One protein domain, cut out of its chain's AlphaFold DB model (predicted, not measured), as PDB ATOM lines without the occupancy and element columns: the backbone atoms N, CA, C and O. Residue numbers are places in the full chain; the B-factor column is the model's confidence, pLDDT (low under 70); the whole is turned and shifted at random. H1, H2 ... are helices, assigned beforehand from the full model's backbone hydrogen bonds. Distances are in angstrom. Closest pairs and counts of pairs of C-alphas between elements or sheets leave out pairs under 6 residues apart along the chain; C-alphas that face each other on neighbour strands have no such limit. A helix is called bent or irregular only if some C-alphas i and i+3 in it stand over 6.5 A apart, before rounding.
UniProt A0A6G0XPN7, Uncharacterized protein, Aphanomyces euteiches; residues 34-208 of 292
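This is residues 34 to 208 of the 292 residues of an uncharacterized protein of Aphanomyces euteiches (UniProt A0A6G0XPN7). An up-and-down bundle of four helices, H3 to H6, each running against the one before it, is carried on past H5 by H8, then H7, then H9, with neighbouring helices side by side at shallow tilts. The short H1 and H2 and the 20-residue stretch between them, residues 39 to 58, trail along the outside of this helical body, and the end of H8 comes close to H1. The printed part has 175 residues, with nine helices, H1 to H9 in chain order, and no named strand; its class is all helix. It is compact, with a radius of gyration of the C-alphas of 16.7 A, and its rounded outline spans 48 by 41 by 32 A.

H1, residues 34 to 38, begins at C-alpha 34 (278.282, 251.125, 237.749), and H2 is residues 59 to 62. H3, residues 73 to 82, and H4, residues 92 to 104, come before the longest helix, H5, residues 109 to 131, 34.9 A from C-alpha 109 (283.767, 226.847, 245.842) to C-alpha 131. H6 is residues 135 to 147, 18.8 A; H7 is residues 149 to 162, 20.8 A; H8 is residues 167 to 182, 22.2 A. H9, residues 188 to 208, is 30.1 A long and ends at C-alpha 208 (295.859, 238.531, 234.434). H5 and H7 are irregular: C-alphas 128 and 131 are 7.3 A apart, and C-alphas 158 and 161 are 7.1 A apart.

In the bundle, H3 and H4 form a helical hairpin at 15 degrees, with closest C-alphas Val 82 and Leu 94, 5.5 A. H4 touches H6 with residues 92 to 96 alone, closest C-alphas Ser 92 and Met 141, 4.8 A. H5 and H6 form a hairpin at 26 degrees, closest C-alphas Arg 126 and Phe 138, 6.3 A. H5 touches H8 the same way at 21 degrees, closest C-alphas Ile 113 and Leu 172, 5.4 A. H7 and H8 form a hairpin at 32 degrees, only just shallow, closest C-alphas Ser 159 and Asp 169, 5.2 A. H7 touches H9 at 7 degrees, closest C-alphas Val 160 and Ala 205, 6.3 A. H1 is close to but not clearly touching H8; H2 touches no helix. Every O i to N i+4 pair is within hydrogen-bond range in H1, H3, H4, H6, H8 and H9, against 18 of 19 in H5 and 8 of 10 in H7; H2 is too short for such a pair.

The two C-alphas farthest apart, of Glu 46 and Glu 73, are 49.8 A apart. The printed part has no cut, and the link from H1 to H2 is long. The mean pLDDT of the printed part is 71.1, with 69 residues under 70, among them residues 34 to 74.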
ATOM      1  N   CYS A  34     277.136 250.241 237.569       47.53
ATOM      2  CA  CYS A  34     278.282 251.125 237.749       47.53
ATOM      3  C   CYS A  34     277.830 252.581 237.911       47.53
ATOM      4  O   CYS A  34     278.194 253.205 238.903       47.53
ATOM      5  N   ILE A  35     276.960 253.074 237.028       59.47
ATOM      6  CA  ILE A  35     276.403 254.433 237.099       59.47
ATOM      7  C   ILE A  35     275.639 254.657 238.412       59.47
ATOM      8  O   ILE A  35     275.785 255.706 239.029       59.47
ATOM      9  N   ALA A  36     274.866 253.677 238.885       50.59
ATOM     10  CA  ALA A  36     274.126 253.772 240.145       50.59
ATOM     11  C   ALA A  36     275.049 253.917 241.370       50.59
ATOM     12  O   ALA A  36     274.676 254.544 242.360       50.59
ATOM     13  N   ILE A  37     276.252 253.341 241.307       47.72
ATOM     14  CA  ILE A  37     277.232 253.352 242.399       47.72
ATOM     15  C   ILE A  37     278.157 254.566 242.309       47.72
ATOM     16  O   ILE A  37     278.509 255.148 243.336       47.72
ATOM     17  N   THR A  38     278.589 254.933 241.102       49.88
ATOM     18  CA  THR A  38     279.634 255.943 240.884       49.88
ATOM     19  C   THR A  38     279.106 257.280 240.377       49.88
ATOM     20  O   THR A  38     279.856 258.252 240.392       49.88
ATOM     21  N   GLY A  39     277.854 257.349 239.916       51.97
ATOM     22  CA  GLY A  39     277.271 258.535 239.277       51.97
ATOM     23  C   GLY A  39     277.900 258.886 237.924       51.97
ATOM     24  O   GLY A  39     277.752 260.007 237.442       51.97
ATOM     25  N   THR A  40     278.658 257.962 237.325       56.69
ATOM     26  CA  THR A  40     279.459 258.198 236.115       56.69
ATOM     27  C   THR A  40     279.408 256.999 235.176       56.69
ATOM     28  O   THR A  40     279.413 255.850 235.615       56.69
ATOM     29  N   HIS A  41     279.361 257.254 233.867       64.31
ATOM     30  CA  HIS A  41     279.292 256.206 232.854       64.31
ATOM     31  C   HIS A  41     280.665 255.529 232.665       64.31
ATOM     32  O   HIS A  41     281.658 256.205 232.394       64.31
ATOM     33  N   PRO A  42     280.767 254.191 232.754       50.50
ATOM     34  CA  PRO A  42     282.053 253.490 232.838       50.50
ATOM     35  C   PRO A  42     282.916 253.538 231.569       50.50
ATOM     36  O   PRO A  42     284.115 253.266 231.658       50.50
ATOM     37  N   LEU A  43     282.337 253.844 230.401       62.00
ATOM     38  CA  LEU A  43     283.071 253.910 229.125       62.00
ATOM     39  C   LEU A  43     283.444 255.336 228.722       62.00
ATOM     40  O   LEU A  43     284.481 255.540 228.103       62.00
ATOM     41  N   THR A  44     282.600 256.308 229.062       67.25
ATOM     42  CA  THR A  44     282.751 257.710 228.635       67.25
ATOM     43  C   THR A  44     283.252 258.603 229.765       67.25
ATOM     44  O   THR A  44     283.733 259.696 229.505       67.25
ATOM     45  N   GLN A  45     283.179 258.128 231.016       59.78
ATOM     46  CA  GLN A  45     283.497 258.859 232.250       59.78
ATOM     47  C   GLN A  45     282.705 260.152 232.464       59.78
ATOM     48  O   GLN A  45     283.009 260.933 233.361       59.78
ATOM     49  N   GLU A  46     281.654 260.356 231.680       66.62
ATOM     50  CA  GLU A  46     280.729 261.461 231.861       66.62
ATOM     51  C   GLU A  46     279.809 261.188 233.050       66.62
ATOM     52  O   GLU A  46     279.503 260.035 233.377       66.62
ATOM     53  N   ASN A  47     279.351 262.255 233.699       68.50
ATOM     54  CA  ASN A  47     278.350 262.145 234.753       68.50
ATOM     55  C   ASN A  47     277.055 261.588 234.158       68.50
ATOM     56  O   ASN A  47     276.520 262.130 233.192       68.50
ATOM     57  N   ALA A  48     276.550 260.514 234.752       68.19
ATOM     58  CA  ALA A  48     275.344 259.835 234.310       68.19
ATOM     59  C   ALA A  48     274.497 259.455 235.525       68.19
ATOM     60  O   ALA A  48     275.007 259.245 236.624       68.19
ATOM     61  N   SER A  49     273.188 259.358 235.324       55.88
ATOM     62  CA  SER A  49     272.253 258.902 236.353       55.88
ATOM     63  C   SER A  49     271.595 257.618 235.873       55.88
ATOM     64  O   SER A  49     271.175 257.542 234.721       55.88
ATOM     65  N   SER A  50     271.577 256.600 236.733       51.09
ATOM     66  CA  SER A  50     270.990 255.303 236.403       51.09
ATOM     67  C   SER A  50     269.473 255.452 236.309       51.09
ATOM     68  O   SER A  50     268.844 256.015 237.208       51.09
ATOM     69  N   VAL A  51     268.898 254.979 235.204       56.66
ATOM     70  CA  VAL A  51     267.456 255.090 234.911       56.66
ATOM     71  C   VAL A  51     266.739 253.766 235.204       56.66
ATOM     72  O   VAL A  51     265.520 253.736 235.377       56.66
ATOM     73  N   CYS A  52     267.480 252.657 235.309       46.00
ATOM     74  CA  CYS A  52     266.908 251.341 235.560       46.00
ATOM     75  C   CYS A  52     266.785 251.029 237.058       46.00
ATOM     76  O   CYS A  52     267.762 250.972 237.801       46.00
ATOM     77  N   THR A  53     265.566 250.697 237.490       45.50
ATOM     78  CA  THR A  53     265.385 249.874 238.688       45.50
ATOM     79  C   THR A  53     265.927 248.486 238.358       45.50
ATOM     80  O   THR A  53     265.346 247.778 237.542       45.50
ATOM     81  N   VAL A  54     267.090 248.147 238.923       41.59
ATOM     82  CA  VAL A  54     267.798 246.868 238.732       41.59
ATOM     83  C   VAL A  54     266.784 245.719 238.678       41.59
ATOM     84  O   VAL A  54     266.122 245.442 239.683       41.59
ATOM     85  N   GLN A  55     266.613 245.092 237.504       38.19
ATOM     86  CA  GLN A  55     265.709 243.952 237.370       38.19
ATOM     87  C   GLN A  55     266.153 242.871 238.359       38.19
ATOM     88  O   GLN A  55     267.337 242.551 238.469       38.19
ATOM     89  N   GLY A  56     265.194 242.356 239.131       37.69
ATOM     90  CA  GLY A  56     265.434 241.280 240.082       37.69
ATOM     91  C   GLY A  56     266.084 240.094 239.378       37.69
ATOM     92  O   GLY A  56     265.645 239.687 238.304       37.69
ATOM     93  N   THR A  57     267.140 239.575 239.993       41.06
ATOM     94  CA  THR A  57     267.915 238.418 239.549       41.06
ATOM     95  C   THR A  57     266.982 237.297 239.090       41.06
ATOM     96  O   THR A  57     266.134 236.843 239.858       41.06
ATOM     97  N   ASP A  58     267.113 236.855 237.837       38.50
ATOM     98  CA  ASP A  58     266.318 235.746 237.315       38.50
ATOM     99  C   ASP A  58     266.861 234.419 237.871       38.50
ATOM    100  O   ASP A  58     267.771 233.793 237.322       38.50
ATOM    101  N   TRP A  59     266.295 234.001 239.005       38.12
ATOM    102  CA  TRP A  59     266.590 232.757 239.727       38.12
ATOM    103  C   TRP A  59     266.570 231.501 238.835       38.12
ATOM    104  O   TRP A  59     267.212 230.494 239.150       38.12
ATOM    105  N   LYS A  60     265.863 231.534 237.696       36.16
ATOM    106  CA  LYS A  60     265.792 230.405 236.756       36.16
ATOM    107  C   LYS A  60     267.076 230.195 235.955       36.16
ATOM    108  O   LYS A  60     267.292 229.087 235.472       36.16
ATOM    109  N   LYS A  61     267.925 231.216 235.816       42.00
ATOM    110  CA  LYS A  61     269.226 231.085 235.143       42.00
ATOM    111  C   LYS A  61     270.276 230.466 236.059       42.00
ATOM    112  O   LYS A  61     270.940 229.519 235.656       42.00
ATOM    113  N   TYR A  62     270.323 230.895 237.320       40.62
ATOM    114  CA  TYR A  62     271.245 230.350 238.325       40.62
ATOM    115  C   TYR A  62     270.890 228.924 238.765       40.62
ATOM    116  O   TYR A  62     271.775 228.094 238.927       40.62
ATOM    117  N   SER A  63     269.595 228.596 238.876       36.59
ATOM    118  CA  SER A  63     269.154 227.232 239.229       36.59
ATOM    119  C   SER A  63     269.479 226.168 238.169       36.59
ATOM    120  O   SER A  63     269.557 224.985 238.489       36.59
ATOM    121  N   ARG A  64     269.677 226.567 236.904       36.66
ATOM    122  CA  ARG A  64     269.991 225.653 235.789       36.66
ATOM    123  C   ARG A  64     271.487 225.405 235.596       36.66
ATOM    124  O   ARG A  64     271.836 224.465 234.889       36.66
ATOM    125  N   ALA A  65     272.338 226.226 236.209       39.38
ATOM    126  CA  ALA A  65     273.793 226.177 236.093       39.38
ATOM    127  C   ALA A  65     274.489 225.807 237.418       39.38
ATOM    128  O   ALA A  65     275.687 226.038 237.560       39.38
ATOM    129  N   LEU A  66     273.769 225.237 238.397       37.66
ATOM    130  CA  LEU A  66     274.410 224.775 239.630       37.66
ATOM    131  C   LEU A  66     275.405 223.642 239.336       37.66
ATOM    132  O   LEU A  66     275.020 222.618 238.761       37.66
ATOM    133  N   PRO A  67     276.665 223.771 239.780       39.09
ATOM    134  CA  PRO A  67     277.602 222.667 239.779       39.09
ATOM    135  C   PRO A  67     277.197 221.740 240.926       39.09
ATOM    136  O   PRO A  67     277.331 222.102 242.090       39.09
ATOM    137  N   SER A  68     276.705 220.549 240.577       38.62
ATOM    138  CA  SER A  68     276.190 219.511 241.483       38.62
ATOM    139  C   SER A  68     274.877 219.865 242.217       38.62
ATOM    140  O   SER A  68     274.826 220.829 242.974       38.62
ATOM    141  N   PRO A  69     273.808 219.051 242.086       44.81
ATOM    142  CA  PRO A  69     272.560 219.215 242.841       44.81
ATOM    143  C   PRO A  69     272.669 218.808 244.324       44.81
ATOM    144  O   PRO A  69     271.660 218.793 245.028       44.81
ATOM    145  N   LEU A  70     273.859 218.429 244.799       46.31
ATOM    146  CA  LEU A  70     274.070 217.896 246.142       46.31
ATOM    147  C   LEU A  70     274.912 218.872 246.964       46.31
ATOM    148  O   LEU A  70     276.087 219.089 246.665       46.31
ATOM    149  N   LEU A  71     274.293 219.435 248.005       56.19
ATOM    150  CA  LEU A  71     274.984 220.147 249.078       56.19
ATOM    151  C   LEU A  71     276.010 219.199 249.712       56.19
ATOM    152  O   LEU A  71     275.694 218.027 249.937       56.19
ATOM    153  N   SER A  72     277.207 219.691 250.041       61.97
ATOM    154  CA  SER A  72     278.096 218.926 250.921       61.97
ATOM    155  C   SER A  72     277.388 218.635 252.244       61.97
ATOM    156  O   SER A  72     276.559 219.419 252.705       61.97
ATOM    157  N   GLU A  73     277.719 217.516 252.883       64.94
ATOM    158  CA  GLU A  73     277.159 217.146 254.190       64.94
ATOM    159  C   GLU A  73     277.393 218.248 255.240       64.94
ATOM    160  O   GLU A  73     276.512 218.575 256.041       64.94
ATOM    161  N   THR A  74     278.552 218.904 255.162       68.94
ATOM    162  CA  THR A  74     278.936 220.058 255.975       68.94
ATOM    163  C   THR A  74     277.994 221.240 255.758       68.94
ATOM    164  O   THR A  74     277.459 221.781 256.727       68.94
ATOM    165  N   LEU A  75     277.741 221.631 254.505       71.44
ATOM    166  CA  LEU A  75     276.841 222.744 254.213       71.44
ATOM    167  C   LEU A  75     275.377 222.383 254.482       71.44
ATOM    168  O   LEU A  75     274.640 223.211 255.010       71.44
ATOM    169  N   ALA A  76     274.957 221.158 254.176       66.38
ATOM    170  CA  ALA A  76     273.618 220.663 254.473       66.38
ATOM    171  C   ALA A  76     273.321 220.766 255.974       66.38
ATOM    172  O   ALA A  76     272.273 221.279 256.353       66.38
ATOM    173  N   THR A  77     274.272 220.382 256.830       72.06
ATOM    174  CA  THR A  77     274.145 220.504 258.292       72.06
ATOM    175  C   THR A  77     273.963 221.958 258.731       72.06
ATOM    176  O   THR A  77     273.129 222.246 259.588       72.06
ATOM    177  N   ILE A  78     274.709 222.888 258.123       73.00
ATOM    178  CA  ILE A  78     274.569 224.322 258.405       73.00
ATOM    179  C   ILE A  78     273.183 224.802 257.967       73.00
ATOM    180  O   ILE A  78     272.465 225.372 258.778       73.00
ATOM    181  N   VAL A  79     272.787 224.524 256.720       69.56
ATOM    182  CA  VAL A  79     271.517 224.954 256.115       69.56
ATOM    183  C   VAL A  79     270.314 224.401 256.883       69.56
ATOM    184  O   VAL A  79     269.429 225.170 257.243       69.56
ATOM    185  N   PHE A  80     270.285 223.105 257.205       67.81
ATOM    186  CA  PHE A  80     269.198 222.507 257.990       67.81
ATOM    187  C   PHE A  80     269.116 223.059 259.418       67.81
ATOM    188  O   PHE A  80     268.034 223.073 259.997       67.81
ATOM    189  N   GLY A  81     270.234 223.525 259.981       69.75
ATOM    190  CA  GLY A  81     270.270 224.116 261.318       69.75
ATOM    191  C   GLY A  81     269.761 225.560 261.394       69.75
ATOM    192  O   GLY A  81     269.407 226.009 262.481       69.75
ATOM    193  N   VAL A  82     269.728 226.293 260.272       75.88
ATOM    194  CA  VAL A  82     269.467 227.751 260.269       75.88
ATOM    195  C   VAL A  82     268.324 228.199 259.365       75.88
ATOM    196  O   VAL A  82     267.785 229.288 259.571       75.88
ATOM    197  N   CYS A  83     267.964 227.402 258.361       72.06
ATOM    198  CA  CYS A  83     266.935 227.752 257.391       72.06
ATOM    199  C   CYS A  83     265.557 227.265 257.821       72.06
ATOM    200  O   CYS A  83     265.392 226.158 258.328       72.06
ATOM    201  N   ASN A  84     264.546 228.072 257.520       70.00
ATOM    202  CA  ASN A  84     263.153 227.668 257.643       70.00
ATOM    203  C   ASN A  84     262.645 226.907 256.403       70.00
ATOM    204  O   ASN A  84     263.368 226.699 255.427       70.00
ATOM    205  N   SER A  85     261.359 226.547 256.410       61.00
ATOM    206  CA  SER A  85     260.686 225.860 255.295       61.00
ATOM    207  C   SER A  85     260.655 226.655 253.985       61.00
ATOM    208  O   SER A  85     260.415 226.079 252.929       61.00
ATOM    209  N   GLU A  86     260.875 227.970 254.039       57.12
ATOM    210  CA  GLU A  86     260.982 228.837 252.862       57.12
ATOM    211  C   GLU A  86     262.430 229.012 252.370       57.12
ATOM    212  O   GLU A  86     262.648 229.693 251.368       57.12
ATOM    213  N   GLY A  87     263.420 228.410 253.037       60.22
ATOM    214  CA  GLY A  87     264.818 228.445 252.609       60.22
ATOM    215  C   GLY A  87     265.557 229.749 252.922       60.22
ATOM    216  O   GLY A  87     266.507 230.081 252.214       60.22
ATOM    217  N   TYR A  88     265.152 230.495 253.958       72.69
ATOM    218  CA  TYR A  88     265.893 231.661 254.465       72.69
ATOM    219  C   TYR A  88     266.143 231.588 255.977       72.69
ATOM    220  O   TYR A  88     265.480 230.840 256.694       72.69
ATOM    221  N   ILE A  89     267.096 232.389 256.469       78.88
ATOM    222  CA  ILE A  89     267.458 232.422 257.893       78.88
ATOM    223  C   ILE A  89     266.517 233.343 258.674       78.88
ATOM    224  O   ILE A  89     266.304 234.512 258.321       78.88
ATOM    225  N   GLU A  90     265.942 232.813 259.755       78.44
ATOM    226  CA  GLU A  90     264.862 233.490 260.469       78.44
ATOM    227  C   GLU A  90     265.289 234.474 261.569       78.44
ATOM    228  O   GLU A  90     264.524 235.378 261.915       78.44
ATOM    229  N   SER A  91     266.491 234.349 262.119       83.94
ATOM    230  CA  SER A  91     266.950 235.215 263.208       83.94
ATOM    231  C   SER A  91     268.397 235.652 263.012       83.94
ATOM    232  O   SER A  91     269.191 234.965 262.366       83.94
ATOM    233  N   SER A  92     268.734 236.830 263.543       86.94
ATOM    234  CA  SER A  92     270.098 237.363 263.483       86.94
ATOM    235  C   SER A  92     271.092 236.452 264.194       86.94
ATOM    236  O   SER A  92     272.198 236.262 263.702       86.94
ATOM    237  N   GLU A  93     270.666 235.818 265.286       88.19
ATOM    238  CA  GLU A  93     271.457 234.839 266.034       88.19
ATOM    239  C   GLU A  93     271.797 233.607 265.182       88.19
ATOM    240  O   GLU A  93     272.947 233.173 265.155       88.19
ATOM    241  N   LEU A  94     270.832 233.084 264.415       86.88
ATOM    242  CA  LEU A  94     271.071 231.967 263.495       86.88
ATOM    243  C   LEU A  94     271.981 232.374 262.333       86.88
ATOM    244  O   LEU A  94     272.800 231.572 261.891       86.88
ATOM    245  N   LEU A  95     271.884 233.621 261.857       89.56
ATOM    246  CA  LEU A  95     272.789 234.133 260.828       89.56
ATOM    247  C   LEU A  95     274.222 234.247 261.360       89.56
ATOM    248  O   LEU A  95     275.162 233.848 260.673       89.56
ATOM    249  N   GLN A  96     274.396 234.759 262.580       91.38
ATOM    250  CA  GLN A  96     275.699 234.805 263.236       91.38
ATOM    251  C   GLN A  96     276.281 233.395 263.392       91.38
ATOM    252  O   GLN A  96     277.423 233.159 262.996       91.38
ATOM    253  N   TRP A  97     275.485 232.450 263.896       89.81
ATOM    254  CA  TRP A  97     275.898 231.055 264.030       89.81
ATOM    255  C   TRP A  97     276.293 230.444 262.680       89.81
ATOM    256  O   TRP A  97     277.315 229.764 262.583       89.81
ATOM    257  N   ALA A  98     275.537 230.731 261.614       87.69
ATOM    258  CA  ALA A  98     275.861 230.274 260.267       87.69
ATOM    259  C   ALA A  98     277.235 230.792 259.817       87.69
ATOM    260  O   ALA A  98     278.054 230.011 259.339       87.69
ATOM    261  N   PHE A  99     277.525 232.082 260.025       92.50
ATOM    262  CA  PHE A  99     278.839 232.655 259.718       92.50
ATOM    263  C   PHE A  99     279.966 232.024 260.544       92.50
ATOM    264  O   PHE A  99     281.034 231.746 260.001       92.50
ATOM    265  N   GLU A 100     279.750 231.763 261.834       91.31
ATOM    266  CA  GLU A 100     280.738 231.092 262.688       91.31
ATOM    267  C   GLU A 100     281.041 229.670 262.202       91.31
ATOM    268  O   GLU A 100     282.206 229.275 262.129       91.31
ATOM    269  N   LYS A 101     280.013 228.917 261.795       87.75
ATOM    270  CA  LYS A 101     280.184 227.572 261.233       87.75
ATOM    271  C   LYS A 101     280.864 227.580 259.875       87.75
ATOM    272  O   LYS A 101     281.752 226.769 259.646       87.75
ATOM    273  N   VAL A 102     280.509 228.523 259.011       89.50
ATOM    274  CA  VAL A 102     281.145 228.704 257.701       89.50
ATOM    275  C   VAL A 102     282.627 229.047 257.831       89.50
ATOM    276  O   VAL A 102     283.428 228.542 257.054       89.50
ATOM    277  N   LYS A 103     283.018 229.852 258.827       89.38
ATOM    278  CA  LYS A 103     284.432 230.165 259.095       89.38
ATOM    279  C   LYS A 103     285.245 228.961 259.566       89.38
ATOM    280  O   LYS A 103     286.448 228.921 259.340       89.38
ATOM    281  N   GLN A 104     284.607 228.032 260.274       86.75
ATOM    282  CA  GLN A 104     285.248 226.826 260.805       86.75
ATOM    283  C   GLN A 104     285.262 225.675 259.793       86.75
ATOM    284  O   GLN A 104     286.077 224.763 259.919       86.75
ATOM    285  N   ALA A 105     284.347 225.693 258.825       85.38
ATOM    286  CA  ALA A 105     284.207 224.650 257.824       85.38
ATOM    287  C   ALA A 105     285.168 224.866 256.648       85.38
ATOM    288  O   ALA A 105     285.295 225.972 256.123       85.38
ATOM    289  N   ASP A 106     285.792 223.783 256.185       84.19
ATOM    290  CA  ASP A 106     286.550 223.796 254.935       84.19
ATOM    291  C   ASP A 106     285.585 223.661 253.749       84.19
ATOM    292  O   ASP A 106     285.215 222.564 253.328       84.19
ATOM    293  N   LEU A 107     285.075 224.804 253.283       83.12
ATOM    294  CA  LEU A 107     284.091 224.866 252.205       83.12
ATOM    295  C   LEU A 107     284.768 224.965 250.841       83.12
ATOM    296  O   LEU A 107     285.565 225.882 250.593       83.12
ATOM    297  N   ASN A 108     284.352 224.095 249.919       81.50
ATOM    298  CA  ASN A 108     284.721 224.206 248.511       81.50
ATOM    299  C   ASN A 108     283.976 225.378 247.826       81.50
ATOM    300  O   ASN A 108     283.044 225.965 248.381       81.50
ATOM    301  N   THR A 109     284.370 225.729 246.598       79.06
ATOM    302  CA  THR A 109     283.767 226.847 245.842       79.06
ATOM    303  C   THR A 109     282.258 226.681 245.646       79.06
ATOM    304  O   THR A 109     281.516 227.654 245.748       79.06
ATOM    305  N   SER A 110     281.777 225.451 245.433       70.44
ATOM    306  CA  SER A 110     280.342 225.186 245.262       70.44
ATOM    307  C   SER A 110     279.581 225.420 246.567       70.44
ATOM    308  O   SER A 110     278.536 226.062 246.554       70.44
ATOM    309  N   ASP A 111     280.120 225.002 247.709       73.69
ATOM    310  CA  ASP A 111     279.514 225.252 249.017       73.69
ATOM    311  C   ASP A 111     279.451 226.749 249.348       73.69
ATOM    312  O   ASP A 111     278.435 227.248 249.837       73.69
ATOM    313  N   ARG A 112     280.511 227.498 249.018       84.56
ATOM    314  CA  ARG A 112     280.538 228.961 249.180       84.56
ATOM    315  C   ARG A 112     279.451 229.629 248.344       84.56
ATOM    316  O   ARG A 112     278.743 230.488 248.858       84.56
ATOM    317  N   ILE A 113     279.276 229.208 247.090       74.94
ATOM    318  CA  ILE A 113     278.211 229.700 246.202       74.94
ATOM    319  C   ILE A 113     276.828 229.461 246.821       74.94
ATOM    320  O   ILE A 113     276.032 230.393 246.928       74.94
ATOM    321  N   HIS A 114     276.545 228.243 247.284       70.62
ATOM    322  CA  HIS A 114     275.269 227.911 247.922       70.62
ATOM    323  C   HIS A 114     275.018 228.734 249.196       70.62
ATOM    324  O   HIS A 114     273.912 229.237 249.404       70.62
ATOM    325  N   PHE A 115     276.043 228.930 250.027       82.06
ATOM    326  CA  PHE A 115     275.934 229.785 251.207       82.06
ATOM    327  C   PHE A 115     275.665 231.254 250.838       82.06
ATOM    328  O   PHE A 115     274.811 231.903 251.442       82.06
ATOM    329  N   LEU A 116     276.335 231.779 249.808       84.50
ATOM    330  CA  LEU A 116     276.096 233.133 249.301       84.50
ATOM    331  C   LEU A 116     274.671 233.304 248.757       84.50
ATOM    332  O   LEU A 116     274.059 234.352 248.970       84.50
ATOM    333  N   PHE A 117     274.117 232.276 248.108       74.56
ATOM    334  CA  PHE A 117     272.715 232.271 247.687       74.56
ATOM    335  C   PHE A 117     271.757 232.343 248.871       74.56
ATOM    336  O   PHE A 117     270.829 233.153 248.853       74.56
ATOM    337  N   LEU A 118     271.997 231.543 249.913       77.12
ATOM    338  CA  LEU A 118     271.200 231.587 251.136       77.12
ATOM    339  C   LEU A 118     271.252 232.973 251.791       77.12
ATOM    340  O   LEU A 118     270.221 233.520 252.191       77.12
ATOM    341  N   LEU A 119     272.446 233.557 251.876       86.00
ATOM    342  CA  LEU A 119     272.662 234.885 252.440       86.00
ATOM    343  C   LEU A 119     271.909 235.961 251.646       86.00
ATOM    344  O   LEU A 119     271.191 236.777 252.224       86.00
ATOM    345  N   LEU A 120     272.022 235.932 250.318       83.19
ATOM    346  CA  LEU A 120     271.318 236.851 249.428       83.19
ATOM    347  C   LEU A 120     269.799 236.718 249.578       83.19
ATOM    348  O   LEU A 120     269.116 237.726 249.765       83.19
ATOM    349  N   HIS A 121     269.283 235.487 249.545       75.62
ATOM    350  CA  HIS A 121     267.855 235.221 249.702       75.62
ATOM    351  C   HIS A 121     267.334 235.727 251.052       75.62
ATOM    352  O   HIS A 121     266.298 236.390 251.119       75.62
ATOM    353  N   THR A 122     268.099 235.486 252.120       81.81
ATOM    354  CA  THR A 122     267.791 235.945 253.478       81.81
ATOM    355  C   THR A 122     267.695 237.464 253.548       81.81
ATOM    356  O   THR A 122     266.694 237.999 254.031       81.81
ATOM    357  N   LEU A 123     268.695 238.183 253.030       84.94
ATOM    358  CA  LEU A 123     268.704 239.645 253.057       84.94
ATOM    359  C   LEU A 123     267.580 240.247 252.197       84.94
ATOM    360  O   LEU A 123     266.964 241.237 252.599       84.94
ATOM    361  N   GLU A 124     267.255 239.644 251.048       82.88
ATOM    362  CA  GLU A 124     266.150 240.080 250.183       82.88
ATOM    363  C   GLU A 124     264.780 239.873 250.833       82.88
ATOM    364  O   GLU A 124     263.991 240.821 250.916       82.88
ATOM    365  N   LYS A 125     264.509 238.669 251.353       77.06
ATOM    366  CA  LYS A 125     263.264 238.353 252.069       77.06
ATOM    367  C   LYS A 125     263.064 239.275 253.265       77.06
ATOM    368  O   LYS A 125     261.985 239.840 253.444       77.06
ATOM    369  N   ARG A 126     264.120 239.503 254.050       77.38
ATOM    370  CA  ARG A 126     264.068 240.378 255.228       77.38
ATOM    371  C   ARG A 126     263.868 241.846 254.859       77.38
ATOM    372  O   ARG A 126     263.099 242.535 255.522       77.38
ATOM    373  N   LYS A 127     264.479 242.319 253.767       77.88
ATOM    374  CA  LYS A 127     264.244 243.671 253.236       77.88
ATOM    375  C   LYS A 127     262.802 243.851 252.752       77.88
ATOM    376  O   LYS A 127     262.222 244.908 252.986       77.88
ATOM    377  N   HIS A 128     262.217 242.839 252.110       72.19
ATOM    378  CA  HIS A 128     260.820 242.873 251.666       72.19
ATOM    379  C   HIS A 128     259.843 242.887 252.854       72.19
ATOM    380  O   HIS A 128     258.920 243.699 252.895       72.19
ATOM    381  N   ASN A 129     260.125 242.076 253.875       66.69
ATOM    382  CA  ASN A 129     259.324 241.973 255.098       66.69
ATOM    383  C   ASN A 129     259.616 243.084 256.122       66.69
ATOM    384  O   ASN A 129     259.052 243.087 257.214       66.69
ATOM    385  N   LYS A 130     260.445 244.077 255.780       62.38
ATOM    386  CA  LYS A 130     260.796 245.191 256.676       62.38
ATOM    387  C   LYS A 130     259.569 245.993 257.146       62.38
ATOM    388  O   LYS A 130     259.616 246.624 258.191       62.38
ATOM    389  N   ARG A 131     258.468 245.972 256.381       57.31
ATOM    390  CA  ARG A 131     257.196 246.621 256.755       57.31
ATOM    391  C   ARG A 131     256.396 245.853 257.812       57.31
ATOM    392  O   ARG A 131     255.565 246.458 258.474       57.31
ATOM    393  N   THR A 132     256.609 244.546 257.936       56.97
ATOM    394  CA  THR A 132     255.851 243.653 258.828       56.97
ATOM    395  C   THR A 132     256.674 243.152 260.016       56.97
ATOM    396  O   THR A 132     256.098 242.690 260.996       56.97
ATOM    397  N   MET A 133     258.003 243.257 259.957       58.53
ATOM    398  CA  MET A 133     258.927 242.818 261.006       58.53
ATOM    399  C   MET A 133     259.497 243.982 261.823       58.53
ATOM    400  O   MET A 133     259.538 245.123 261.363       58.53
ATOM    401  N   LYS A 134     259.973 243.677 263.039       61.97
ATOM    402  CA  LYS A 134     260.696 244.629 263.892       61.97
ATOM    403  C   LYS A 134     261.923 245.141 263.138       61.97
ATOM    404  O   LYS A 134     262.757 244.357 262.686       61.97
ATOM    405  N   GLU A 135     262.028 246.457 262.993       64.56
ATOM    406  CA  GLU A 135     263.101 247.104 262.227       64.56
ATOM    407  C   GLU A 135     264.508 246.765 262.761       64.56
ATOM    408  O   GLU A 135     265.487 246.773 262.006       64.56
ATOM    409  N   ASP A 136     264.580 246.410 264.044       68.38
ATOM    410  CA  ASP A 136     265.791 246.029 264.767       68.38
ATOM    411  C   ASP A 136     266.374 244.686 264.302       68.38
ATOM    412  O   ASP A 136     267.592 244.573 264.174       68.38
ATOM    413  N   ASP A 137     265.538 243.710 263.932       73.12
ATOM    414  CA  ASP A 137     266.010 242.385 263.498       73.12
ATOM    415  C   ASP A 137     266.731 242.467 262.147       73.12
ATOM    416  O   ASP A 137     267.784 241.862 261.945       73.12
ATOM    417  N   PHE A 138     266.203 243.259 261.206       80.25
ATOM    418  CA  PHE A 138     266.880 243.478 259.924       80.25
ATOM    419  C   PHE A 138     268.186 244.259 260.102       80.25
ATOM    420  O   PHE A 138     269.168 243.994 259.408       80.25
ATOM    421  N   ARG A 139     268.214 245.216 261.038       82.25
ATOM    422  CA  ARG A 139     269.434 245.959 261.359       82.25
ATOM    423  C   ARG A 139     270.497 245.030 261.950       82.25
ATOM    424  O   ARG A 139     271.633 245.092 261.495       82.25
ATOM    425  N   ALA A 140     270.128 244.144 262.873       84.69
ATOM    426  CA  ALA A 140     271.030 243.149 263.452       84.69
ATOM    427  C   ALA A 140     271.576 242.173 262.394       84.69
ATOM    428  O   ALA A 140     272.784 241.977 262.300       84.69
ATOM    429  N   MET A 141     270.715 241.649 261.513       86.81
ATOM    430  CA  MET A 141     271.133 240.821 260.369       86.81
ATOM    431  C   MET A 141     272.161 241.533 259.483       86.81
ATOM    432  O   MET A 141     273.152 240.942 259.054       86.81
ATOM    433  N   ARG A 142     271.928 242.822 259.213       87.12
ATOM    434  CA  ARG A 142     272.827 243.633 258.395       87.12
ATOM    435  C   ARG A 142     274.177 243.852 259.074       87.12
ATOM    436  O   ARG A 142     275.182 243.788 258.381       87.12
ATOM    437  N   VAL A 143     274.204 244.067 260.390       89.25
ATOM    438  CA  VAL A 143     275.456 244.173 261.158       89.25
ATOM    439  C   VAL A 143     276.273 242.890 261.014       89.25
ATOM    440  O   VAL A 143     277.428 242.964 260.614       89.25
ATOM    441  N   HIS A 144     275.663 241.715 261.199       90.12
ATOM    442  CA  HIS A 144     276.380 240.448 261.021       90.12
ATOM    443  C   HIS A 144     276.887 240.245 259.592       90.12
ATOM    444  O   HIS A 144     277.986 239.739 259.399       90.12
ATOM    445  N   TYR A 145     276.122 240.644 258.577       91.19
ATOM    446  CA  TYR A 145     276.613 240.628 257.200       91.19
ATOM    447  C   TYR A 145     277.817 241.569 257.007       91.19
ATOM    448  O   TYR A 145     278.823 241.151 256.437       91.19
ATOM    449  N   GLU A 146     277.736 242.806 257.507       89.88
ATOM    450  CA  GLU A 146     278.800 243.812 257.394       89.88
ATOM    451  C   GLU A 146     280.088 243.362 258.110       89.88
ATOM    452  O   GLU A 146     281.166 243.440 257.523       89.88
ATOM    453  N   ASP A 147     279.975 242.776 259.305       90.56
ATOM    454  CA  ASP A 147     281.103 242.239 260.086       90.56
ATOM    455  C   ASP A 147     281.815 241.058 259.396       90.56
ATOM    456  O   ASP A 147     282.948 240.712 259.732       90.56
ATOM    457  N   ASN A 148     281.155 240.422 258.425       91.69
ATOM    458  CA  ASN A 148     281.682 239.284 257.675       91.69
ATOM    459  C   ASN A 148     282.047 239.626 256.224       91.69
ATOM    460  O   ASN A 148     282.463 238.733 255.483       91.69
ATOM    461  N   LEU A 149     281.961 240.896 255.812       88.06
ATOM    462  CA  LEU A 149     282.313 241.328 254.454       88.06
ATOM    463  C   LEU A 149     283.757 240.984 254.078       88.06
ATOM    464  O   LEU A 149     283.995 240.551 252.952       88.06
ATOM    465  N   ASP A 150     284.702 241.114 255.007       88.06
ATOM    466  CA  ASP A 150     286.113 240.800 254.753       88.06
ATOM    467  C   ASP A 150     286.311 239.321 254.378       88.06
ATOM    468  O   ASP A 150     287.099 239.007 253.488       88.06
ATOM    469  N   MET A 151     285.540 238.410 254.986       92.06
ATOM    470  CA  MET A 151     285.555 236.986 254.633       92.06
ATOM    471  C   MET A 151     285.040 236.767 253.205       92.06
ATOM    472  O   MET A 151     285.674 236.060 252.423       92.06
ATOM    473  N   LEU A 152     283.915 237.399 252.850       91.12
ATOM    474  CA  LEU A 152     283.321 237.279 251.512       91.12
ATOM    475  C   LEU A 152     284.259 237.845 250.437       91.12
ATOM    476  O   LEU A 152     284.449 237.236 249.387       91.12
ATOM    477  N   MET A 153     284.889 238.986 250.719       87.06
ATOM    478  CA  MET A 153     285.883 239.589 249.833       87.06
ATOM    479  C   MET A 153     287.168 238.758 249.751       87.06
ATOM    480  O   MET A 153     287.775 238.698 248.683       87.06
ATOM    481  N   GLY A 154     287.552 238.067 250.827       88.19
ATOM    482  CA  GLY A 154     288.643 237.093 250.821       88.19
ATOM    483  C   GLY A 154     288.376 235.920 249.874       88.19
ATOM    484  O   GLY A 154     289.275 235.502 249.146       88.19
ATOM    485  N   TRP A 155     287.131 235.435 249.795       89.94
ATOM    486  CA  TRP A 155     286.757 234.428 248.796       89.94
ATOM    487  C   TRP A 155     286.873 234.963 247.371       89.94
ATOM    488  O   TRP A 155     287.421 234.278 246.515       89.94
ATOM    489  N   VAL A 156     286.445 236.206 247.129       84.81
ATOM    490  CA  VAL A 156     286.605 236.848 245.814       84.81
ATOM    491  C   VAL A 156     288.078 236.950 245.428       84.81
ATOM    492  O   VAL A 156     288.423 236.603 244.304       84.81
ATOM    493  N   GLN A 157     288.948 237.382 246.348       85.56
ATOM    494  CA  GLN A 157     290.397 237.453 246.124       85.56
ATOM    495  C   GLN A 157     290.992 236.085 245.774       85.56
ATOM    496  O   GLN A 157     291.770 235.989 244.827       85.56
ATOM    497  N   ALA A 158     290.591 235.030 246.486       85.19
ATOM    498  CA  ALA A 158     291.040 233.666 246.212       85.19
ATOM    499  C   ALA A 158     290.568 233.146 244.840       85.19
ATOM    500  O   ALA A 158     291.279 232.364 244.213       85.19
ATOM    501  N   SER A 159     289.410 233.608 244.362       82.19
ATOM    502  CA  SER A 159     288.842 233.241 243.061       82.19
ATOM    503  C   SER A 159     289.430 234.025 241.877       82.19
ATOM    504  O   SER A 159     289.309 233.572 240.740       82.19
ATOM    505  N   VAL A 160     290.107 235.166 242.101       78.25
ATOM    506  CA  VAL A 160     290.682 236.015 241.027       78.25
ATOM    507  C   VAL A 160     291.555 235.255 240.019       78.25
ATOM    508  O   VAL A 160     291.357 235.468 238.819       78.25
ATOM    509  N   PRO A 161     292.497 234.382 240.433       75.44
ATOM    510  CA  PRO A 161     293.368 233.665 239.499       75.44
ATOM    511  C   PRO A 161     292.605 232.744 238.539       75.44
ATOM    512  O   PRO A 161     293.057 232.518 237.419       75.44
ATOM    513  N   TYR A 162     291.438 232.252 238.957       72.94
ATOM    514  CA  TYR A 162     290.650 231.245 238.243       72.94
ATOM    515  C   TYR A 162     289.497 231.845 237.432       72.94
ATOM    516  O   TYR A 162     288.795 231.129 236.723       72.94
ATOM    517  N   LEU A 163     289.333 233.174 237.450       68.38
ATOM    518  CA  LEU A 163     288.240 233.872 236.767       68.38
ATOM    519  C   LEU A 163     288.187 233.648 235.253       68.38
ATOM    520  O   LEU A 163     287.145 233.889 234.658       68.38
ATOM    521  N   ASN A 164     289.278 233.242 234.605       64.12
ATOM    522  CA  ASN A 164     289.278 232.969 233.163       64.12
ATOM    523  C   ASN A 164     289.141 231.472 232.834       64.12
ATOM    524  O   ASN A 164     288.942 231.148 231.666       64.12
ATOM    525  N   SER A 165     289.252 230.584 233.827       59.16
ATOM    526  CA  SER A 165     289.332 229.129 233.632       59.16
ATOM    527  C   SER A 165     288.213 228.341 234.318       59.16
ATOM    528  O   SER A 165     287.866 227.274 233.829       59.16
ATOM    529  N   ASP A 166     287.630 228.839 235.414       63.72
ATOM    530  CA  ASP A 166     286.548 228.160 236.140       63.72
ATOM    531  C   ASP A 166     285.292 229.043 236.214       63.72
ATOM    532  O   ASP A 166     285.313 230.158 236.742       63.72
ATOM    533  N   SER A 167     284.173 228.543 235.682       62.72
ATOM    534  CA  SER A 167     282.885 229.246 235.710       62.72
ATOM    535  C   SER A 167     282.327 229.395 237.127       62.72
ATOM    536  O   SER A 167     281.609 230.347 237.406       62.72
ATOM    537  N   ARG A 168     282.687 228.504 238.055       66.00
ATOM    538  CA  ARG A 168     282.201 228.535 239.444       66.00
ATOM    539  C   ARG A 168     282.829 229.680 240.215       66.00
ATOM    540  O   ARG A 168     282.152 230.369 240.968       66.00
ATOM    541  N   ASP A 169     284.116 229.917 239.999       71.69
ATOM    542  CA  ASP A 169     284.798 231.072 240.568       71.69
ATOM    543  C   ASP A 169     284.242 232.383 239.997       71.69
ATOM    544  O   ASP A 169     284.075 233.352 240.737       71.69
ATOM    545  N   GLN A 170     283.854 232.408 238.715       68.69
ATOM    546  CA  GLN A 170     283.125 233.548 238.145       68.69
ATOM    547  C   GLN A 170     281.770 233.762 238.833       68.69
ATOM    548  O   GLN A 170     281.457 234.895 239.211       68.69
ATOM    549  N   ASP A 171     280.993 232.694 239.035       66.69
ATOM    550  CA  ASP A 171     279.686 232.746 239.696       66.69
ATOM    551  C   ASP A 171     279.807 233.224 241.146       66.69
ATOM    552  O   ASP A 171     279.063 234.110 241.573       66.69
ATOM    553  N   LEU A 172     280.785 232.705 241.894       79.50
ATOM    554  CA  LEU A 172     281.077 233.138 243.259       79.50
ATOM    555  C   LEU A 172     281.336 234.644 243.298       79.50
ATOM    556  O   LEU A 172     280.703 235.366 244.076       79.50
ATOM    557  N   VAL A 173     282.233 235.132 242.438       78.88
ATOM    558  CA  VAL A 173     282.556 236.562 242.369       78.88
ATOM    559  C   VAL A 173     281.329 237.381 241.987       78.88
ATOM    560  O   VAL A 173     281.073 238.419 242.601       78.88
ATOM    561  N   HIS A 174     280.527 236.912 241.033       76.25
ATOM    562  CA  HIS A 174     279.311 237.600 240.622       76.25
ATOM    563  C   HIS A 174     278.298 237.731 241.769       76.25
ATOM    564  O   HIS A 174     277.773 238.821 242.002       76.25
ATOM    565  N   ILE A 175     278.054 236.661 242.530       74.50
ATOM    566  CA  ILE A 175     277.085 236.675 243.635       74.50
ATOM    567  C   ILE A 175     277.558 237.593 244.767       74.50
ATOM    568  O   ILE A 175     276.753 238.361 245.300       74.50
ATOM    569  N   VAL A 176     278.853 237.582 245.111       83.19
ATOM    570  CA  VAL A 176     279.402 238.503 246.126       83.19
ATOM    571  C   VAL A 176     279.262 239.957 245.675       83.19
ATOM    572  O   VAL A 176     278.816 240.802 246.453       83.19
ATOM    573  N   LEU A 177     279.567 240.261 244.410       78.31
ATOM    574  CA  LEU A 177     279.345 241.599 243.854       78.31
ATOM    575  C   LEU A 177     277.865 241.987 243.920       78.31
ATOM    576  O   LEU A 177     277.533 243.113 244.289       78.31
ATOM    577  N   GLN A 178     276.955 241.060 243.629       76.94
ATOM    578  CA  GLN A 178     275.523 241.318 243.721       76.94
ATOM    579  C   GLN A 178     275.075 241.609 245.164       76.94
ATOM    580  O   GLN A 178     274.286 242.526 245.395       76.94
ATOM    581  N   LEU A 179     275.585 240.859 246.142       80.00
ATOM    582  CA  LEU A 179     275.325 241.087 247.565       80.00
ATOM    583  C   LEU A 179     275.768 242.488 247.984       80.00
ATOM    584  O   LEU A 179     274.977 243.260 248.522       80.00
ATOM    585  N   VAL A 180     277.006 242.839 247.655       82.44
ATOM    586  CA  VAL A 180     277.613 244.121 248.004       82.44
ATOM    587  C   VAL A 180     276.912 245.307 247.334       82.44
ATOM    588  O   VAL A 180     276.763 246.367 247.940       82.44
ATOM    589  N   THR A 181     276.457 245.147 246.092       77.50
ATOM    590  CA  THR A 181     275.751 246.212 245.363       77.50
ATOM    591  C   THR A 181     274.316 246.399 245.851       77.50
ATOM    592  O   THR A 181     273.872 247.536 246.022       77.50
ATOM    593  N   LYS A 182     273.587 245.311 246.138       78.62
ATOM    594  CA  LYS A 182     272.214 245.380 246.675       78.62
ATOM    595  C   LYS A 182     272.164 245.774 248.152       78.62
ATOM    596  O   LYS A 182     271.199 246.418 248.584       78.62
ATOM    597  N   PHE A 183     273.183 245.389 248.913       82.25
ATOM    598  CA  PHE A 183     273.326 245.626 250.345       82.25
ATOM    599  C   PHE A 183     274.710 246.235 250.627       82.25
ATOM    600  O   PHE A 183     275.592 245.558 251.157       82.25
ATOM    601  N   PRO A 184     274.933 247.514 250.269       82.31
ATOM    602  CA  PRO A 184     276.207 248.170 250.533       82.31
ATOM    603  C   PRO A 184     276.410 248.373 252.042       82.31
ATOM    604  O   PRO A 184     275.422 248.615 252.748       82.31
ATOM    605  N   PRO A 185     277.657 248.339 252.550       84.19
ATOM    606  CA  PRO A 185     277.929 248.566 253.965       84.19
ATOM    607  C   PRO A 185     277.431 249.940 254.409       84.19
ATOM    608  O   PRO A 185     277.429 250.900 253.635       84.19
ATOM    609  N   SER A 186     276.974 250.046 255.651       83.19
ATOM    610  CA  SER A 186     276.367 251.271 256.170       83.19
ATOM    611  C   SER A 186     277.415 252.355 256.430       83.19
ATOM    612  O   SER A 186     277.159 253.535 256.173       83.19
ATOM    613  N   LYS A 187     278.613 251.969 256.889       83.38
ATOM    614  CA  LYS A 187     279.688 252.903 257.252       83.38
ATOM    615  C   LYS A 187     280.445 253.394 256.018       83.38
ATOM    616  O   LYS A 187     280.865 252.616 255.165       83.38
ATOM    617  N   GLN A 188     280.686 254.703 255.947       78.56
ATOM    618  CA  GLN A 188     281.395 255.321 254.818       78.56
ATOM    619  C   GLN A 188     282.839 254.811 254.672       78.56
ATOM    620  O   GLN A 188     283.322 254.641 253.554       78.56
ATOM    621  N   SER A 189     283.511 254.526 255.789       78.00
ATOM    622  CA  SER A 189     284.859 253.948 255.807       78.00
ATOM    623  C   SER A 189     284.897 252.548 255.187       78.00
ATOM    624  O   SER A 189     285.786 252.251 254.396       78.00
ATOM    625  N   GLU A 190     283.911 251.703 255.486       76.62
ATOM    626  CA  GLU A 190     283.780 250.357 254.914       76.62
ATOM    627  C   GLU A 190     283.432 250.410 253.426       76.62
ATOM    628  O   GLU A 190     284.014 249.670 252.639       76.62
ATOM    629  N   LYS A 191     282.581 251.355 252.999       77.44
ATOM    630  CA  LYS A 191     282.333 251.603 251.567       77.44
ATOM    631  C   LYS A 191     283.611 251.978 250.820       77.44
ATOM    632  O   LYS A 191     283.829 251.499 249.711       77.44
ATOM    633  N   GLN A 192     284.451 252.832 251.407       74.25
ATOM    634  CA  GLN A 192     285.728 253.217 250.802       74.25
ATOM    635  C   GLN A 192     286.692 252.033 250.717       74.25
ATOM    636  O   GLN A 192     287.254 251.812 249.646       74.25
ATOM    637  N   LYS A 193     286.824 251.252 251.799       76.31
ATOM    638  CA  LYS A 193     287.641 250.027 251.828       76.31
ATOM    639  C   LYS A 193     287.200 249.033 250.758       76.31
ATOM    640  O   LYS A 193     288.006 248.592 249.947       76.31
ATOM    641  N   LEU A 194     285.904 248.758 250.693       78.25
ATOM    642  CA  LEU A 194     285.312 247.877 249.699       78.25
ATOM    643  C   LEU A 194     285.554 248.383 248.271       78.25
ATOM    644  O   LEU A 194     285.943 247.613 247.399       78.25
ATOM    645  N   ALA A 195     285.390 249.686 248.029       75.25
ATOM    646  CA  ALA A 195     285.668 250.283 246.728       75.25
ATOM    647  C   ALA A 195     287.150 250.168 246.335       75.25
ATOM    648  O   ALA A 195     287.440 249.916 245.165       75.25
ATOM    649  N   THR A 196     288.088 250.330 247.277       74.88
ATOM    650  CA  THR A 196     289.514 250.077 247.020       74.88
ATOM    651  C   THR A 196     289.767 248.610 246.698       74.88
ATOM    652  O   THR A 196     290.332 248.328 245.646       74.88
ATOM    653  N   THR A 197     289.227 247.676 247.487       75.75
ATOM    654  CA  THR A 197     289.371 246.236 247.236       75.75
ATOM    655  C   THR A 197     288.814 245.843 245.869       75.75
ATOM    656  O   THR A 197     289.460 245.111 245.133       75.75
ATOM    657  N   LEU A 198     287.658 246.374 245.466       76.25
ATOM    658  CA  LEU A 198     287.076 246.117 244.144       76.25
ATOM    659  C   LEU A 198     287.916 246.692 242.994       76.25
ATOM    660  O   LEU A 198     288.002 246.078 241.928       76.25
ATOM    661  N   ARG A 199     288.554 247.856 243.183       76.06
ATOM    662  CA  ARG A 199     289.495 248.406 242.193       76.06
ATOM    663  C   ARG A 199     290.751 247.553 242.078       76.06
ATOM    664  O   ARG A 199     291.194 247.324 240.955       76.06
ATOM    665  N   ASP A 200     291.273 247.070 243.198       75.88
ATOM    666  CA  ASP A 200     292.455 246.208 243.235       75.88
ATOM    667  C   ASP A 200     292.158 244.842 242.610       75.88
ATOM    668  O   ASP A 200     292.916 244.356 241.780       75.88
ATOM    669  N   LEU A 201     290.990 244.265 242.890       73.94
ATOM    670  CA  LEU A 201     290.513 243.049 242.229       73.94
ATOM    671  C   LEU A 201     290.379 243.245 240.715       73.94
ATOM    672  O   LEU A 201     290.798 242.398 239.927       73.94
ATOM    673  N   ARG A 202     289.841 244.392 240.281       74.25
ATOM    674  CA  ARG A 202     289.747 244.736 238.857       74.25
ATOM    675  C   ARG A 202     291.124 244.915 238.222       74.25
ATOM    676  O   ARG A 202     291.294 244.525 237.069       74.25
ATOM    677  N   SER A 203     292.080 245.537 238.912       73.44
ATOM    678  CA  SER A 203     293.437 245.729 238.394       73.44
ATOM    679  C   SER A 203     294.177 244.394 238.298       73.44
ATOM    680  O   SER A 203     294.768 244.119 237.261       73.44
ATOM    681  N   GLN A 204     294.038 243.516 239.292       68.81
ATOM    682  CA  GLN A 204     294.577 242.155 239.276       68.81
ATOM    683  C   GLN A 204     293.954 241.307 238.161       68.81
ATOM    684  O   GLN A 204     294.682 240.728 237.360       68.81
ATOM    685  N   ALA A 205     292.627 241.317 238.010       66.56
ATOM    686  CA  ALA A 205     291.945 240.628 236.912       66.56
ATOM    687  C   ALA A 205     292.333 241.190 235.531       66.56
ATOM    688  O   ALA A 205     292.423 240.451 234.551       66.56
ATOM    689  N   LYS A 206     292.595 242.502 235.433       66.06
ATOM    690  CA  LYS A 206     293.132 243.127 234.215       66.06
ATOM    691  C   LYS A 206     294.584 242.748 233.958       66.06
ATOM    692  O   LYS A 206     294.916 242.534 232.803       66.06
ATOM    693  N   ASN A 207     295.421 242.644 234.984       59.25
ATOM    694  CA  ASN A 207     296.820 242.237 234.852       59.25
ATOM    695  C   ASN A 207     296.940 240.757 234.473       59.25
ATOM    696  O   ASN A 207     297.806 240.416 233.685       59.25
ATOM    697  N   LEU A 208     296.011 239.907 234.924       57.50
ATOM    698  CA  LEU A 208     295.859 238.531 234.434       57.50
ATOM    699  C   LEU A 208     295.379 238.465 232.972       57.50
ATOM    700  O   LEU A 208     295.589 237.462 232.299       57.50
TER     701      LEU A 208